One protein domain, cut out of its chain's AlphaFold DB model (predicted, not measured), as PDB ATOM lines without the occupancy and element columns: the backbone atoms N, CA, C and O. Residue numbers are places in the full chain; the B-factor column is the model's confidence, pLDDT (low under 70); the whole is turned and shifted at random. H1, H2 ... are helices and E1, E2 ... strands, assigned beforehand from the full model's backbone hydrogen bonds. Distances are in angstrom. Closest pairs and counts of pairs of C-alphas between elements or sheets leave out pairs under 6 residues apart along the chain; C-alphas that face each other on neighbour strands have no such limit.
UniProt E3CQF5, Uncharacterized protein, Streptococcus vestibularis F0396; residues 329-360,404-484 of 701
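This is residues 329 to 360 and 404 to 484 of the 701 residues of an uncharacterized protein of Streptococcus vestibularis F0396 (UniProt E3CQF5). Two sheets lie partly face to face as a loose sandwich: a larger, strongly twisted sheet of six strands, E1 E2 E6 E9 E10 E3, and a smaller one of four, E4 E5 E8 E7. The far end of E2 runs on past the smaller sheet into an arm, residues 354 to 360 with the short helix H1, which sticks out. The printed part has 113 residues with two named helices and ten named strands, in the order E1 E2 H1 E3 E4 E5 H2 E6 E7 E8 E9 E10; of the 61 residues in named elements strands hold 53, the class being mostly strand, and the six-stranded sheet is mixed, the other antiparallel. It is compact, with a radius of gyration of the C-alphas of 14.6 A and spans of 49 by 35 by 25 A.

Begin at E1, residues 329 to 331, an edge strand that forms a hairpin with E2, residues 345 to 353; N 330 and O 350 are 3.0 A apart. E2 is parallel to E6, residues 435 to 442, where N 440 and O 347 are 2.8 A apart. Next come antiparallel neighbours: E9, residues 466 to 473, beside E6, with N 470 and O 439 at 2.8 A; E10, residues 478 to 483, in a hairpin with E9, with N 481 and O 469 at 2.8 A; and the edge strand E3, residues 405 to 407, with N 406 and O 482 at 2.8 A. In the second sheet, look for the hairpin of E4, residues 414 to 416, and E5, residues 424 to 428, with N 426 and O 415 at 2.8 A. E5 is antiparallel to E8, residues 457 to 461, with N 460 and O 425 at 2.8 A; E8 forms a hairpin with E7, residues 451 to 453, with N 459 and O 452 at 2.8 A. H2, residues 429 to 432, is on this sheet at a height of 5.4 A, only just over none of its strands: 2 of its 4 C-alphas fall on E8. H1, residues 357 to 360, is on neither sheet. Both helices are too short for an O i to N i+4 pair.

Find C-alpha 329 at (145.074, 142.560, 150.275), where E1 begins. E2 runs 26.5 A from C-alpha 345 at (133.056, 135.850, 137.755). E6 spans 20.3 A, E9 20.5 A and E10 16.8 A, ending at C-alpha 483, (146.335, 152.773, 138.888). E5 spans 12.9 A and E8 13.0 A; E1, H1, E3, E4, H2 and E7 are shorter.

The C-alphas of Glu 359 and Ser 455, the two farthest apart, are 51.2 A apart. Residues 361 to 403 are not printed; C-alphas 360 and 404 stand 24.5 A apart across this cut. The link from E1 to E2 is long, with 13 residues. Mean pLDDT of the printed part is 77.2, with 32 residues under 70, among them 329 to 340 and 352 to 360.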
ATOM      1  N   PHE A 329     146.402 142.663 150.872       69.62
ATOM      2  CA  PHE A 329     145.074 142.560 150.275       69.62
ATOM      3  C   PHE A 329     144.337 141.374 150.879       69.62
ATOM      4  O   PHE A 329     144.754 140.228 150.718       69.62
ATOM      5  N   GLU A 330     143.226 141.646 151.550       68.62
ATOM      6  CA  GLU A 330     142.349 140.599 152.054       68.62
ATOM      7  C   GLU A 330     141.198 140.361 151.071       68.62
ATOM      8  O   GLU A 330     140.563 141.297 150.570       68.62
ATOM      9  N   SER A 331     140.916 139.088 150.797       64.88
ATOM     10  CA  SER A 331     139.681 138.685 150.131       64.88
ATOM     11  C   SER A 331     138.518 138.827 151.109       64.88
ATOM     12  O   SER A 331     138.560 138.289 152.214       64.88
ATOM     13  N   MET A 332     137.454 139.513 150.699       58.72
ATOM     14  CA  MET A 332     136.223 139.588 151.489       58.72
ATOM     15  C   MET A 332     135.502 138.234 151.435       58.72
ATOM     16  O   MET A 332     134.780 137.939 150.484       58.72
ATOM     17  N   GLY A 333     135.734 137.382 152.436       41.84
ATOM     18  CA  GLY A 333     135.152 136.042 152.520       41.84
ATOM     19  C   GLY A 333     133.625 136.057 152.664       41.84
ATOM     20  O   GLY A 333     133.100 136.568 153.649       41.84
ATOM     21  N   GLY A 334     132.914 135.457 151.699       45.16
ATOM     22  CA  GLY A 334     131.477 135.170 151.782       45.16
ATOM     23  C   GLY A 334     130.859 134.706 150.453       45.16
ATOM     24  O   GLY A 334     131.170 135.248 149.397       45.16
ATOM     25  N   ILE A 335     129.944 133.726 150.520       41.41
ATOM     26  CA  ILE A 335     129.243 133.057 149.393       41.41
ATOM     27  C   ILE A 335     128.392 134.026 148.529       41.41
ATOM     28  O   ILE A 335     127.982 133.673 147.429       41.41
ATOM     29  N   PHE A 336     128.182 135.272 148.970       41.22
ATOM     30  CA  PHE A 336     127.307 136.261 148.322       41.22
ATOM     31  C   PHE A 336     128.028 137.371 147.527       41.22
ATOM     32  O   PHE A 336     127.362 138.260 147.005       41.22
ATOM     33  N   ASN A 337     129.361 137.334 147.399       51.97
ATOM     34  CA  ASN A 337     130.141 138.471 146.871       51.97
ATOM     35  C   ASN A 337     130.712 138.291 145.455       51.97
ATOM     36  O   ASN A 337     131.394 139.185 144.958       51.97
ATOM     37  N   LYS A 338     130.425 137.166 144.791       56.38
ATOM     38  CA  LYS A 338     130.744 136.945 143.375       56.38
ATOM     39  C   LYS A 338     129.591 137.465 142.524       56.38
ATOM     40  O   LYS A 338     128.722 136.695 142.120       56.38
ATOM     41  N   LYS A 339     129.521 138.778 142.314       62.19
ATOM     42  CA  LYS A 339     128.543 139.349 141.383       62.19
ATOM     43  C   LYS A 339     129.165 139.327 139.985       62.19
ATOM     44  O   LYS A 339     130.187 139.987 139.794       62.19
ATOM     45  N   PRO A 340     128.623 138.556 139.030       65.69
ATOM     46  CA  PRO A 340     129.213 138.498 137.709       65.69
ATOM     47  C   PRO A 340     129.013 139.824 136.971       65.69
ATOM     48  O   PRO A 340     127.949 140.440 137.063       65.69
ATOM     49  N   ILE A 341     130.024 140.254 136.220       71.88
ATOM     50  CA  ILE A 341     129.877 141.328 135.234       71.88
ATOM     51  C   ILE A 341     129.627 140.633 133.898       71.88
ATOM     52  O   ILE A 341     130.535 139.982 133.386       71.88
ATOM     53  N   LEU A 342     128.410 140.745 133.346       68.75
ATOM     54  CA  LEU A 342     128.037 140.103 132.071       68.75
ATOM     55  C   LEU A 342     128.476 138.620 132.019       68.75
ATOM     56  O   LEU A 342     129.227 138.222 131.136       68.75
ATOM     57  N   ASP A 343     128.061 137.840 133.025       74.12
ATOM     58  CA  ASP A 343     128.336 136.398 133.188       74.12
ATOM     59  C   ASP A 343     129.797 135.985 133.481       74.12
ATOM     60  O   ASP A 343     130.085 134.795 133.602       74.12
ATOM     61  N   VAL A 344     130.710 136.940 133.698       80.56
ATOM     62  CA  VAL A 344     132.103 136.679 134.112       80.56
ATOM     63  C   VAL A 344     132.249 136.815 135.629       80.56
ATOM     64  O   VAL A 344     131.843 137.830 136.200       80.56
ATOM     65  N   GLU A 345     132.848 135.822 136.299       82.94
ATOM     66  CA  GLU A 345     133.056 135.850 137.755       82.94
ATOM     67  C   GLU A 345     133.961 137.025 138.158       82.94
ATOM     68  O   GLU A 345     135.100 137.126 137.703       82.94
ATOM     69  N   CYS A 346     133.476 137.889 139.055       82.12
ATOM     70  CA  CYS A 346     134.236 139.017 139.584       82.12
ATOM     71  C   CYS A 346     134.510 138.821 141.079       82.12
ATOM     72  O   CYS A 346     133.572 138.669 141.866       82.12
ATOM     73  N   ASN A 347     135.785 138.823 141.480       82.62
ATOM     74  CA  ASN A 347     136.180 138.813 142.885       82.62
ATOM     75  C   ASN A 347     136.727 140.172 143.308       82.62
ATOM     76  O   ASN A 347     137.413 140.865 142.559       82.62
ATOM     77  N   HIS A 348     136.484 140.514 144.567       82.25
ATOM     78  CA  HIS A 348     136.870 141.795 145.135       82.25
ATOM     79  C   HIS A 348     137.833 141.596 146.310       82.25
ATOM     80  O   HIS A 348     137.590 140.788 147.213       82.25
ATOM     81  N   LYS A 349     138.937 142.342 146.293       84.06
ATOM     82  CA  LYS A 349     139.991 142.347 147.314       84.06
ATOM     83  C   LYS A 349     140.171 143.773 147.828       84.06
ATOM     84  O   LYS A 349     140.163 144.715 147.038       84.06
ATOM     85  N   ILE A 350     140.329 143.949 149.136       81.19
ATOM     86  CA  ILE A 350     140.457 145.274 149.763       81.19
ATOM     87  C   ILE A 350     141.835 145.398 150.414       81.19
ATOM     88  O   ILE A 350     142.283 144.484 151.108       81.19
ATOM     89  N   LYS A 351     142.505 146.532 150.182       76.00
ATOM     90  CA  LYS A 351     143.768 146.908 150.826       76.00
ATOM     91  C   LYS A 351     143.500 147.142 152.315       76.00
ATOM     92  O   LYS A 351     142.713 148.015 152.673       76.00
ATOM     93  N   ARG A 352     144.155 146.377 153.190       68.38
ATOM     94  CA  ARG A 352     144.237 146.687 154.620       68.38
ATOM     95  C   ARG A 352     145.603 147.270 154.949       68.38
ATOM     96  O   ARG A 352     146.640 146.700 154.610       68.38
ATOM     97  N   LEU A 353     145.564 148.410 155.635       60.28
ATOM     98  CA  LEU A 353     146.736 149.059 156.210       60.28
ATOM     99  C   LEU A 353     147.294 148.194 157.347       60.28
ATOM    100  O   LEU A 353     146.539 147.707 158.191       60.28
ATOM    101  N   SER A 354     148.614 148.017 157.383       55.62
ATOM    102  CA  SER A 354     149.287 147.410 158.530       55.62
ATOM    103  C   SER A 354     149.187 148.328 159.766       55.62
ATOM    104  O   SER A 354     149.205 149.553 159.655       55.62
ATOM    105  N   LEU A 355     149.064 147.736 160.963       44.94
ATOM    106  CA  LEU A 355     148.733 148.392 162.248       44.94
ATOM    107  C   LEU A 355     149.657 149.554 162.693       44.94
ATOM    108  O   LEU A 355     149.314 150.258 163.637       44.94
ATOM    109  N   ASN A 356     150.789 149.801 162.024       49.53
ATOM    110  CA  ASN A 356     151.742 150.868 162.371       49.53
ATOM    111  C   ASN A 356     151.483 152.213 161.645       49.53
ATOM    112  O   ASN A 356     152.305 153.123 161.724       49.53
ATOM    113  N   SER A 357     150.364 152.367 160.929       50.03
ATOM    114  CA  SER A 357     150.164 153.417 159.911       50.03
ATOM    115  C   SER A 357     149.940 154.857 160.408       50.03
ATOM    116  O   SER A 357     150.103 155.791 159.622       50.03
ATOM    117  N   TYR A 358     149.578 155.086 161.676       45.69
ATOM    118  CA  TYR A 358     149.231 156.440 162.143       45.69
ATOM    119  C   TYR A 358     150.446 157.384 162.204       45.69
ATOM    120  O   TYR A 358     150.357 158.520 161.732       45.69
ATOM    121  N   GLU A 359     151.602 156.914 162.691       49.28
ATOM    122  CA  GLU A 359     152.850 157.704 162.735       49.28
ATOM    123  C   GLU A 359     153.506 157.880 161.350       49.28
ATOM    124  O   GLU A 359     154.298 158.807 161.155       49.28
ATOM    125  N   LEU A 360     153.157 157.016 160.387       57.53
ATOM    126  CA  LEU A 360     153.627 157.056 158.996       57.53
ATOM    127  C   LEU A 360     152.895 158.111 158.151       57.53
ATOM    128  O   LEU A 360     153.463 158.613 157.183       57.53
ATOM    129  N   TYR A 404     146.702 158.101 134.358       79.44
ATOM    130  CA  TYR A 404     146.163 157.614 135.641       79.44
ATOM    131  C   TYR A 404     146.020 156.090 135.704       79.44
ATOM    132  O   TYR A 404     145.960 155.512 136.788       79.44
ATOM    133  N   TRP A 405     145.938 155.449 134.540       84.44
ATOM    134  CA  TRP A 405     145.774 154.017 134.392       84.44
ATOM    135  C   TRP A 405     146.837 153.473 133.443       84.44
ATOM    136  O   TRP A 405     147.041 153.985 132.342       84.44
ATOM    137  N   GLU A 406     147.498 152.418 133.890       86.38
ATOM    138  CA  GLU A 406     148.519 151.672 133.170       86.38
ATOM    139  C   GLU A 406     147.980 150.295 132.816       86.38
ATOM    140  O   GLU A 406     147.167 149.730 133.548       86.38
ATOM    141  N   THR A 407     148.456 149.727 131.713       86.12
ATOM    142  CA  THR A 407     148.145 148.350 131.333       86.12
ATOM    143  C   THR A 407     149.368 147.671 130.739       86.12
ATOM    144  O   THR A 407     150.181 148.311 130.075       86.12
ATOM    145  N   ASP A 408     149.496 146.371 130.983       84.50
ATOM    146  CA  ASP A 408     150.487 145.497 130.353       84.50
ATOM    147  C   ASP A 408     150.038 144.983 128.972       84.50
ATOM    148  O   ASP A 408     150.814 144.351 128.252       84.50
ATOM    149  N   ASN A 409     148.800 145.280 128.566       78.00
ATOM    150  CA  ASN A 409     148.254 144.869 127.282       78.00
ATOM    151  C   ASN A 409     148.680 145.826 126.156       78.00
ATOM    152  O   ASN A 409     147.975 146.772 125.805       78.00
ATOM    153  N   SER A 410     149.828 145.543 125.543       61.28
ATOM    154  CA  SER A 410     150.352 146.289 124.388       61.28
ATOM    155  C   SER A 410     149.558 146.088 123.085       61.28
ATOM    156  O   SER A 410     149.830 146.766 122.096       61.28
ATOM    157  N   GLY A 411     148.571 145.182 123.068       61.97
ATOM    158  CA  GLY A 411     147.795 144.800 121.882       61.97
ATOM    159  C   GLY A 411     146.564 145.666 121.582       61.97
ATOM    160  O   GLY A 411     145.819 145.344 120.661       61.97
ATOM    161  N   GLY A 412     146.315 146.735 122.349       67.56
ATOM    162  CA  GLY A 412     145.239 147.702 122.077       67.56
ATOM    163  C   GLY A 412     143.815 147.228 122.393       67.56
ATOM    164  O   GLY A 412     142.859 147.930 122.078       67.56
ATOM    165  N   ALA A 413     143.643 146.061 123.025       73.38
ATOM    166  CA  ALA A 413     142.321 145.551 123.402       73.38
ATOM    167  C   ALA A 413     141.705 146.283 124.611       73.38
ATOM    168  O   ALA A 413     140.485 146.282 124.782       73.38
ATOM    169  N   PHE A 414     142.542 146.926 125.428       84.69
ATOM    170  CA  PHE A 414     142.147 147.781 126.544       84.69
ATOM    171  C   PHE A 414     142.411 149.239 126.184       84.69
ATOM    172  O   PHE A 414     143.559 149.642 126.004       84.69
ATOM    173  N   ILE A 415     141.342 150.026 126.053       83.38
ATOM    174  CA  ILE A 415     141.423 151.430 125.635       83.38
ATOM    175  C   ILE A 415     140.780 152.301 126.709       83.38
ATOM    176  O   ILE A 415     139.605 152.139 127.025       83.38
ATOM    177  N   PHE A 416     141.539 153.244 127.258       84.12
ATOM    178  CA  PHE A 416     141.011 154.234 128.196       84.12
ATOM    179  C   PHE A 416     140.344 155.374 127.423       84.12
ATOM    180  O   PHE A 416     140.980 155.989 126.572       84.12
ATOM    181  N   GLU A 417     139.073 155.674 127.711       77.00
ATOM    182  CA  GLU A 417     138.340 156.738 126.999       77.00
ATOM    183  C   GLU A 417     138.888 158.138 127.293       77.00
ATOM    184  O   GLU A 417     138.811 159.037 126.458       77.00
ATOM    185  N   LYS A 418     139.400 158.336 128.508       72.81
ATOM    186  CA  LYS A 418     139.939 159.608 128.990       72.81
ATOM    187  C   LYS A 418     141.202 159.381 129.814       72.81
ATOM    188  O   LYS A 418     141.321 158.378 130.518       72.81
ATOM    189  N   THR A 419     142.098 160.359 129.814       68.69
ATOM    190  CA  THR A 419     143.332 160.388 130.619       68.69
ATOM    191  C   THR A 419     143.106 160.997 132.011       68.69
ATOM    192  O   THR A 419     143.942 161.732 132.526       68.69
ATOM    193  N   ILE A 420     141.962 160.702 132.638       69.44
ATOM    194  CA  ILE A 420     141.568 161.219 133.962       69.44
ATOM    195  C   ILE A 420     141.399 160.077 134.972       69.44
ATOM    196  O   ILE A 420     141.217 158.921 134.587       69.44
ATOM    197  N   SER A 421     141.389 160.400 136.268       70.56
ATOM    198  CA  SER A 421     141.223 159.413 137.348       70.56
ATOM    199  C   SER A 421     139.912 158.620 137.264       70.56
ATOM    200  O   SER A 421     139.900 157.431 137.570       70.56
ATOM    201  N   THR A 422     138.824 159.241 136.797       75.56
ATOM    202  CA  THR A 422     137.495 158.623 136.620       75.56
ATOM    203  C   THR A 422     137.186 158.306 135.154       75.56
ATOM    204  O   THR A 422     136.238 158.845 134.575       75.56
ATOM    205  N   SER A 423     138.032 157.499 134.519       81.31
ATOM    206  CA  SER A 423     137.882 157.101 133.113       81.31
ATOM    207  C   SER A 423     136.972 155.876 132.955       81.31
ATOM    208  O   SER A 423     136.611 155.228 133.936       81.31
ATOM    209  N   ASN A 424     136.614 155.525 131.720       86.12
ATOM    210  CA  ASN A 424     136.098 154.193 131.420       86.12
ATOM    211  C   ASN A 424     137.152 153.410 130.644       86.12
ATOM    212  O   ASN A 424     137.821 153.936 129.753       86.12
ATOM    213  N   LEU A 425     137.246 152.130 130.967       88.25
ATOM    214  CA  LEU A 425     137.954 151.147 130.177       88.25
ATOM    215  C   LEU A 425     137.011 150.574 129.124       88.25
ATOM    216  O   LEU A 425     136.026 149.925 129.468       88.25
ATOM    217  N   ARG A 426     137.348 150.762 127.853       89.00
ATOM    218  CA  ARG A 426     136.688 150.129 126.716       89.00
ATOM    219  C   ARG A 426     137.376 148.809 126.375       89.00
ATOM    220  O   ARG A 426     138.587 148.782 126.157       89.00
ATOM    221  N   ILE A 427     136.580 147.747 126.284       88.62
ATOM    222  CA  ILE A 427     136.976 146.400 125.861       88.62
ATOM    223  C   ILE A 427     136.043 145.966 124.729       88.62
ATOM    224  O   ILE A 427     134.828 146.140 124.840       88.62
ATOM    225  N   SER A 428     136.567 145.398 123.643       87.81
ATOM    226  CA  SER A 428     135.706 144.820 122.602       87.81
ATOM    227  C   SER A 428     134.987 143.571 123.124       87.81
ATOM    228  O   SER A 428     135.547 142.798 123.902       87.81
ATOM    229  N   LYS A 429     133.745 143.336 122.690       86.62
ATOM    230  CA  LYS A 429     132.965 142.171 123.144       86.62
ATOM    231  C   LYS A 429     133.628 140.838 122.815       86.62
ATOM    232  O   LYS A 429     133.660 139.969 123.675       86.62
ATOM    233  N   SER A 430     134.211 140.710 121.621       85.00
ATOM    234  CA  SER A 430     134.932 139.497 121.220       85.00
ATOM    235  C   SER A 430     136.063 139.156 122.189       85.00
ATOM    236  O   SER A 430     136.275 137.995 122.505       85.00
ATOM    237  N   TYR A 431     136.754 140.175 122.701       85.00
ATOM    238  CA  TYR A 431     137.829 140.004 123.667       85.00
ATOM    239  C   TYR A 431     137.299 139.769 125.084       85.00
ATOM    240  O   TYR A 431     137.872 138.994 125.843       85.00
ATOM    241  N   TYR A 432     136.181 140.404 125.441       86.38
ATOM    242  CA  TYR A 432     135.530 140.208 126.734       86.38
ATOM    243  C   TYR A 432     135.002 138.779 126.917       86.38
ATOM    244  O   TYR A 432     135.108 138.219 128.003       86.38
ATOM    245  N   GLU A 433     134.478 138.160 125.858       86.56
ATOM    246  CA  GLU A 433     133.989 136.773 125.878       86.56
ATOM    247  C   GLU A 433     135.095 135.741 126.164       86.56
ATOM    248  O   GLU A 433     134.804 134.629 126.622       86.56
ATOM    249  N   GLU A 434     136.363 136.091 125.936       88.69
ATOM    250  CA  GLU A 434     137.523 135.254 126.265       88.69
ATOM    251  C   GLU A 434     137.907 135.322 127.753       88.69
ATOM    252  O   GLU A 434     138.702 134.500 128.214       88.69
ATOM    253  N   ILE A 435     137.343 136.259 128.523       88.50
ATOM    254  CA  ILE A 435     137.645 136.440 129.946       88.50
ATOM    255  C   ILE A 435     136.900 135.377 130.759       88.50
ATOM    256  O   ILE A 435     135.687 135.205 130.659       88.50
ATOM    257  N   GLU A 436     137.645 134.640 131.577       89.00
ATOM    258  CA  GLU A 436     137.114 133.649 132.513       89.00
ATOM    259  C   GLU A 436     136.757 134.292 133.856       89.00
ATOM    260  O   GLU A 436     135.721 133.987 134.448       89.00
ATOM    261  N   LYS A 437     137.620 135.193 134.340       89.75
ATOM    262  CA  LYS A 437     137.525 135.746 135.689       89.75
ATOM    263  C   LYS A 437     138.155 137.138 135.785       89.75
ATOM    264  O   LYS A 437     139.170 137.416 135.149       89.75
ATOM    265  N   ILE A 438     137.584 137.989 136.637       89.50
ATOM    266  CA  ILE A 438     138.080 139.334 136.948       89.50
ATOM    267  C   ILE A 438     138.381 139.436 138.449       89.50
ATOM    268  O   ILE A 438     137.532 139.120 139.279       89.50
ATOM    269  N   ASP A 439     139.573 139.905 138.809       88.44
ATOM    270  CA  ASP A 439     139.964 140.211 140.188       88.44
ATOM    271  C   ASP A 439     140.175 141.723 140.344       88.44
ATOM    272  O   ASP A 439     141.023 142.325 139.690       88.44
ATOM    273  N   VAL A 440     139.417 142.358 141.235       86.94
ATOM    274  CA  VAL A 440     139.448 143.809 141.457       86.94
ATOM    275  C   VAL A 440     140.014 144.112 142.835       86.94
ATOM    276  O   VAL A 440     139.550 143.575 143.842       86.94
ATOM    277  N   PHE A 441     140.976 145.024 142.888       86.25
ATOM    278  CA  PHE A 441     141.684 145.430 144.094       86.25
ATOM    279  C   PHE A 441     141.319 146.875 144.445       86.25
ATOM    280  O   PHE A 441     141.512 147.779 143.632       86.25
ATOM    281  N   TYR A 442     140.816 147.099 145.659       83.06
ATOM    282  CA  TYR A 442     140.356 148.400 146.150       83.06
ATOM    283  C   TYR A 442     141.246 148.953 147.264       83.06
ATOM    284  O   TYR A 442     141.844 148.189 148.018       83.06
ATOM    285  N   SER A 443     141.281 150.280 147.416       76.12
ATOM    286  CA  SER A 443     142.071 150.975 148.440       76.12
ATOM    287  C   SER A 443     141.423 151.043 149.826       76.12
ATOM    288  O   SER A 443     142.144 151.134 150.812       76.12
ATOM    289  N   SER A 444     140.090 151.036 149.927       67.69
ATOM    290  CA  SER A 444     139.396 151.221 151.216       67.69
ATOM    291  C   SER A 444     138.022 150.552 151.275       67.69
ATOM    292  O   SER A 444     137.833 149.599 152.024       67.69
ATOM    293  N   TYR A 445     137.061 151.028 150.482       67.06
ATOM    294  CA  TYR A 445     135.708 150.479 150.410       67.06
ATOM    295  C   TYR A 445     135.399 149.942 149.016       67.06
ATOM    296  O   TYR A 445     135.910 150.435 148.008       67.06
ATOM    297  N   TYR A 446     134.536 148.929 148.976       65.50
ATOM    298  CA  TYR A 446     133.985 148.389 147.742       65.50
ATOM    299  C   TYR A 446     132.974 149.372 147.145       65.50
ATOM    300  O   TYR A 446     131.993 149.731 147.797       65.50
ATOM    301  N   SER A 447     133.200 149.780 145.898       63.22
ATOM    302  CA  SER A 447     132.163 150.361 145.045       63.22
ATOM    303  C   SER A 447     131.807 149.341 143.967       63.22
ATOM    304  O   SER A 447     132.698 148.768 143.333       63.22
ATOM    305  N   GLU A 448     130.508 149.101 143.769       68.88
ATOM    306  CA  GLU A 448     130.038 148.252 142.673       68.88
ATOM    307  C   GLU A 448     130.564 148.820 141.352       68.88
ATOM    308  O   GLU A 448     130.385 150.007 141.052       68.88
ATOM    309  N   ILE A 449     131.266 147.982 140.585       76.00
ATOM    310  CA  ILE A 449     131.781 148.379 139.280       76.00
ATOM    311  C   ILE A 449     130.587 148.622 138.369       76.00
ATOM    312  O   ILE A 449     129.834 147.703 138.045       76.00
ATOM    313  N   LYS A 450     130.430 149.870 137.929       82.62
ATOM    314  CA  LYS A 450     129.442 150.204 136.910       82.62
ATOM    315  C   LYS A 450     130.003 149.854 135.547       82.62
ATOM    316  O   LYS A 450     131.178 150.088 135.267       82.62
ATOM    317  N   TYR A 451     129.136 149.331 134.694       85.19
ATOM    318  CA  TYR A 451     129.472 149.061 133.313       85.19
ATOM    319  C   TYR A 451     128.344 149.497 132.383       85.19
ATOM    320  O   TYR A 451     127.179 149.595 132.774       85.19
ATOM    321  N   LYS A 452     128.710 149.775 131.136       85.75
ATOM    322  CA  LYS A 452     127.793 149.988 130.014       85.75
ATOM    323  C   LYS A 452     128.234 149.090 128.866       85.75
ATOM    324  O   LYS A 452     129.403 148.735 128.776       85.75
ATOM    325  N   SER A 453     127.321 148.727 127.978       84.62
ATOM    326  CA  SER A 453     127.667 148.000 126.758       84.62
ATOM    327  C   SER A 453     126.929 148.609 125.575       84.62
ATOM    328  O   SER A 453     125.763 148.979 125.706       84.62
ATOM    329  N   ASP A 454     127.623 148.736 124.447       85.69
ATOM    330  CA  ASP A 454     127.032 149.083 123.154       85.69
ATOM    331  C   ASP A 454     127.002 147.841 122.242       85.69
ATOM    332  O   ASP A 454     127.094 146.711 122.727       85.69
ATOM    333  N   SER A 455     126.820 147.999 120.928       80.25
ATOM    334  CA  SER A 455     126.801 146.865 119.998       80.25
ATOM    335  C   SER A 455     128.111 146.067 119.999       80.25
ATOM    336  O   SER A 455     128.049 144.837 119.989       80.25
ATOM    337  N   ASN A 456     129.266 146.729 120.110       85.44
ATOM    338  CA  ASN A 456     130.584 146.148 119.839       85.44
ATOM    339  C   ASN A 456     131.519 146.122 121.060       85.44
ATOM    340  O   ASN A 456     132.490 145.365 121.070       85.44
ATOM    341  N   ASN A 457     131.241 146.923 122.086       88.31
ATOM    342  CA  ASN A 457     132.132 147.185 123.207       88.31
ATOM    343  C   ASN A 457     131.423 147.082 124.562       88.31
ATOM    344  O   ASN A 457     130.198 147.205 124.702       88.31
ATOM    345  N   ILE A 458     132.245 146.885 125.583       87.88
ATOM    346  CA  ILE A 458     131.907 146.951 126.997       87.88
ATOM    347  C   ILE A 458     132.777 148.038 127.622       87.88
ATOM    348  O   ILE A 458     133.981 148.107 127.380       87.88
ATOM    349  N   TYR A 459     132.148 148.891 128.420       88.00
ATOM    350  CA  TYR A 459     132.767 150.007 129.117       88.00
ATOM    351  C   TYR A 459     132.696 149.738 130.608       88.00
ATOM    352  O   TYR A 459     131.601 149.667 131.163       88.00
ATOM    353  N   ILE A 460     133.847 149.602 131.251       87.88
ATOM    354  CA  ILE A 460     133.973 149.409 132.693       87.88
ATOM    355  C   ILE A 460     134.387 150.741 133.312       87.88
ATOM    356  O   ILE A 460     135.431 151.289 132.962       87.88
ATOM    357  N   SER A 461     133.583 151.278 134.228       87.12
ATOM    358  CA  SER A 461     133.908 152.533 134.907       87.12
ATOM    359  C   SER A 461     135.035 152.336 135.917       87.12
ATOM    360  O   SER A 461     134.940 151.507 136.824       87.12
ATOM    361  N   LEU A 462     136.092 153.132 135.770       85.81
ATOM    362  CA  LEU A 462     137.260 153.125 136.638       85.81
ATOM    363  C   LEU A 462     137.081 154.191 137.722       85.81
ATOM    364  O   LEU A 462     137.039 155.387 137.439       85.81
ATOM    365  N   TYR A 463     136.937 153.752 138.970       81.81
ATOM    366  CA  TYR A 463     136.715 154.640 140.109       81.81
ATOM    367  C   TYR A 463     138.003 154.947 140.886       81.81
ATOM    368  O   TYR A 463     138.888 154.091 140.958       81.81
ATOM    369  N   PRO A 464     138.088 156.101 141.586       76.44
ATOM    370  CA  PRO A 464     139.269 156.504 142.352       76.44
ATOM    371  C   PRO A 464     139.509 155.698 143.638       76.44
ATOM    372  O   PRO A 464     140.328 156.083 144.466       76.44
ATOM    373  N   ASN A 465     138.793 154.613 143.878       80.25
ATOM    374  CA  ASN A 465     139.087 153.661 144.948       80.25
ATOM    375  C   ASN A 465     139.600 152.323 144.396       80.25
ATOM    376  O   ASN A 465     139.986 151.467 145.186       80.25
ATOM    377  N   ILE A 466     139.624 152.138 143.073       85.81
ATOM    378  CA  ILE A 466     140.210 150.968 142.416       85.81
ATOM    379  C   ILE A 466     141.721 151.200 142.277       85.81
ATOM    380  O   ILE A 466     142.158 152.271 141.859       85.81
ATOM    381  N   LEU A 467     142.515 150.200 142.658       85.88
ATOM    382  CA  LEU A 467     143.980 150.198 142.566       85.88
ATOM    383  C   LEU A 467     144.475 149.326 141.415       85.88
ATOM    384  O   LEU A 467     145.431 149.675 140.727       85.88
ATOM    385  N   LYS A 468     143.830 148.177 141.205       89.56
ATOM    386  CA  LYS A 468     144.183 147.235 140.146       89.56
ATOM    387  C   LYS A 468     142.958 146.435 139.724       89.56
ATOM    388  O   LYS A 468     142.110 146.120 140.557       89.56
ATOM    389  N   ILE A 469     142.885 146.086 138.448       90.06
ATOM    390  CA  ILE A 469     141.972 145.084 137.908       90.06
ATOM    391  C   ILE A 469     142.822 144.062 137.163       90.06
ATOM    392  O   ILE A 469     143.623 144.434 136.311       90.06
ATOM    393  N   GLU A 470     142.671 142.789 137.495       91.81
ATOM    394  CA  GLU A 470     143.296 141.664 136.806       91.81
ATOM    395  C   GLU A 470     142.227 140.910 136.014       91.81
ATOM    396  O   GLU A 470     141.171 140.567 136.542       91.81
ATOM    397  N   PHE A 471     142.514 140.656 134.744       91.00
ATOM    398  CA  PHE A 471     141.671 139.907 133.826       91.00
ATOM    399  C   PHE A 471     142.355 138.580 133.519       91.00
ATOM    400  O   PHE A 471     143.473 138.559 133.000       91.00
ATOM    401  N   HIS A 472     141.681 137.481 133.837       91.06
ATOM    402  CA  HIS A 472     142.141 136.122 133.583       91.06
ATOM    403  C   HIS A 472     141.368 135.556 132.395       91.06
ATOM    404  O   HIS A 472     140.139 135.492 132.433       91.06
ATOM    405  N   PHE A 473     142.082 135.177 131.340       90.00
ATOM    406  CA  PHE A 473     141.515 134.666 130.096       90.00
ATOM    407  C   PHE A 473     141.440 133.142 130.126       90.00
ATOM    408  O   PHE A 473     142.274 132.478 130.740       90.00
ATOM    409  N   LYS A 474     140.470 132.587 129.396       89.81
ATOM    410  CA  LYS A 474     140.215 131.138 129.293       89.81
ATOM    411  C   LYS A 474     141.400 130.339 128.743       89.81
ATOM    412  O   LYS A 474     141.480 129.133 128.951       89.81
ATOM    413  N   ASP A 475     142.311 130.987 128.021       86.62
ATOM    414  CA  ASP A 475     143.528 130.378 127.470       86.62
ATOM    415  C   ASP A 475     144.750 130.483 128.399       86.62
ATOM    416  O   ASP A 475     145.859 130.104 128.019       86.62
ATOM    417  N   GLY A 476     144.556 130.984 129.622       84.38
ATOM    418  CA  GLY A 476     145.598 131.141 130.631       84.38
ATOM    419  C   GLY A 476     146.366 132.462 130.555       84.38
ATOM    420  O   GLY A 476     147.231 132.690 131.403       84.38
ATOM    421  N   ARG A 477     146.071 133.354 129.595       88.88
ATOM    422  CA  ARG A 477     146.637 134.712 129.597       88.88
ATOM    423  C   ARG A 477     146.093 135.517 130.777       88.88
ATOM    424  O   ARG A 477     144.927 135.403 131.155       88.88
ATOM    425  N   GLN A 478     146.937 136.377 131.335       89.00
ATOM    426  CA  GLN A 478     146.550 137.331 132.366       89.00
ATOM    427  C   GLN A 478     147.008 138.720 131.943       89.00
ATOM    428  O   GLN A 478     148.166 138.899 131.576       89.00
ATOM    429  N   TYR A 479     146.093 139.680 132.018       90.88
ATOM    430  CA  TYR A 479     146.383 141.093 131.801       90.88
ATOM    431  C   TYR A 479     145.904 141.894 132.997       90.88
ATOM    432  O   TYR A 479     144.976 141.485 133.701       90.88
ATOM    433  N   TYR A 480     146.496 143.058 133.222       90.19
ATOM    434  CA  TYR A 480     146.047 143.955 134.268       90.19
ATOM    435  C   TYR A 480     145.902 145.391 133.795       90.19
ATOM    436  O   TYR A 480     146.502 145.863 132.827       90.19
ATOM    437  N   ILE A 481     145.094 146.101 134.568       90.38
ATOM    438  CA  ILE A 481     145.065 147.547 134.600       90.38
ATOM    439  C   ILE A 481     145.412 147.963 136.012       90.38
ATOM    440  O   ILE A 481     144.816 147.474 136.971       90.38
ATOM    441  N   LYS A 482     146.399 148.838 136.150       88.38
ATOM    442  CA  LYS A 482     146.880 149.326 137.436       88.38
ATOM    443  C   LYS A 482     146.723 150.833 137.479       88.38
ATOM    444  O   LYS A 482     146.962 151.519 136.490       88.38
ATOM    445  N   ARG A 483     146.317 151.346 138.629       86.25
ATOM    446  CA  ARG A 483     146.335 152.773 138.888       86.25
ATOM    447  C   ARG A 483     147.767 153.266 139.043       86.25
ATOM    448  O   ARG A 483     148.569 152.638 139.735       86.25
ATOM    449  N   ASN A 484     148.063 154.402 138.429       85.44
ATOM    450  CA  ASN A 484     149.334 155.071 138.625       85.44
ATOM    451  C   ASN A 484     149.329 155.818 139.970       85.44
ATOM    452  O   ASN A 484     148.791 156.916 140.102       85.44
TER     453      ASN A 484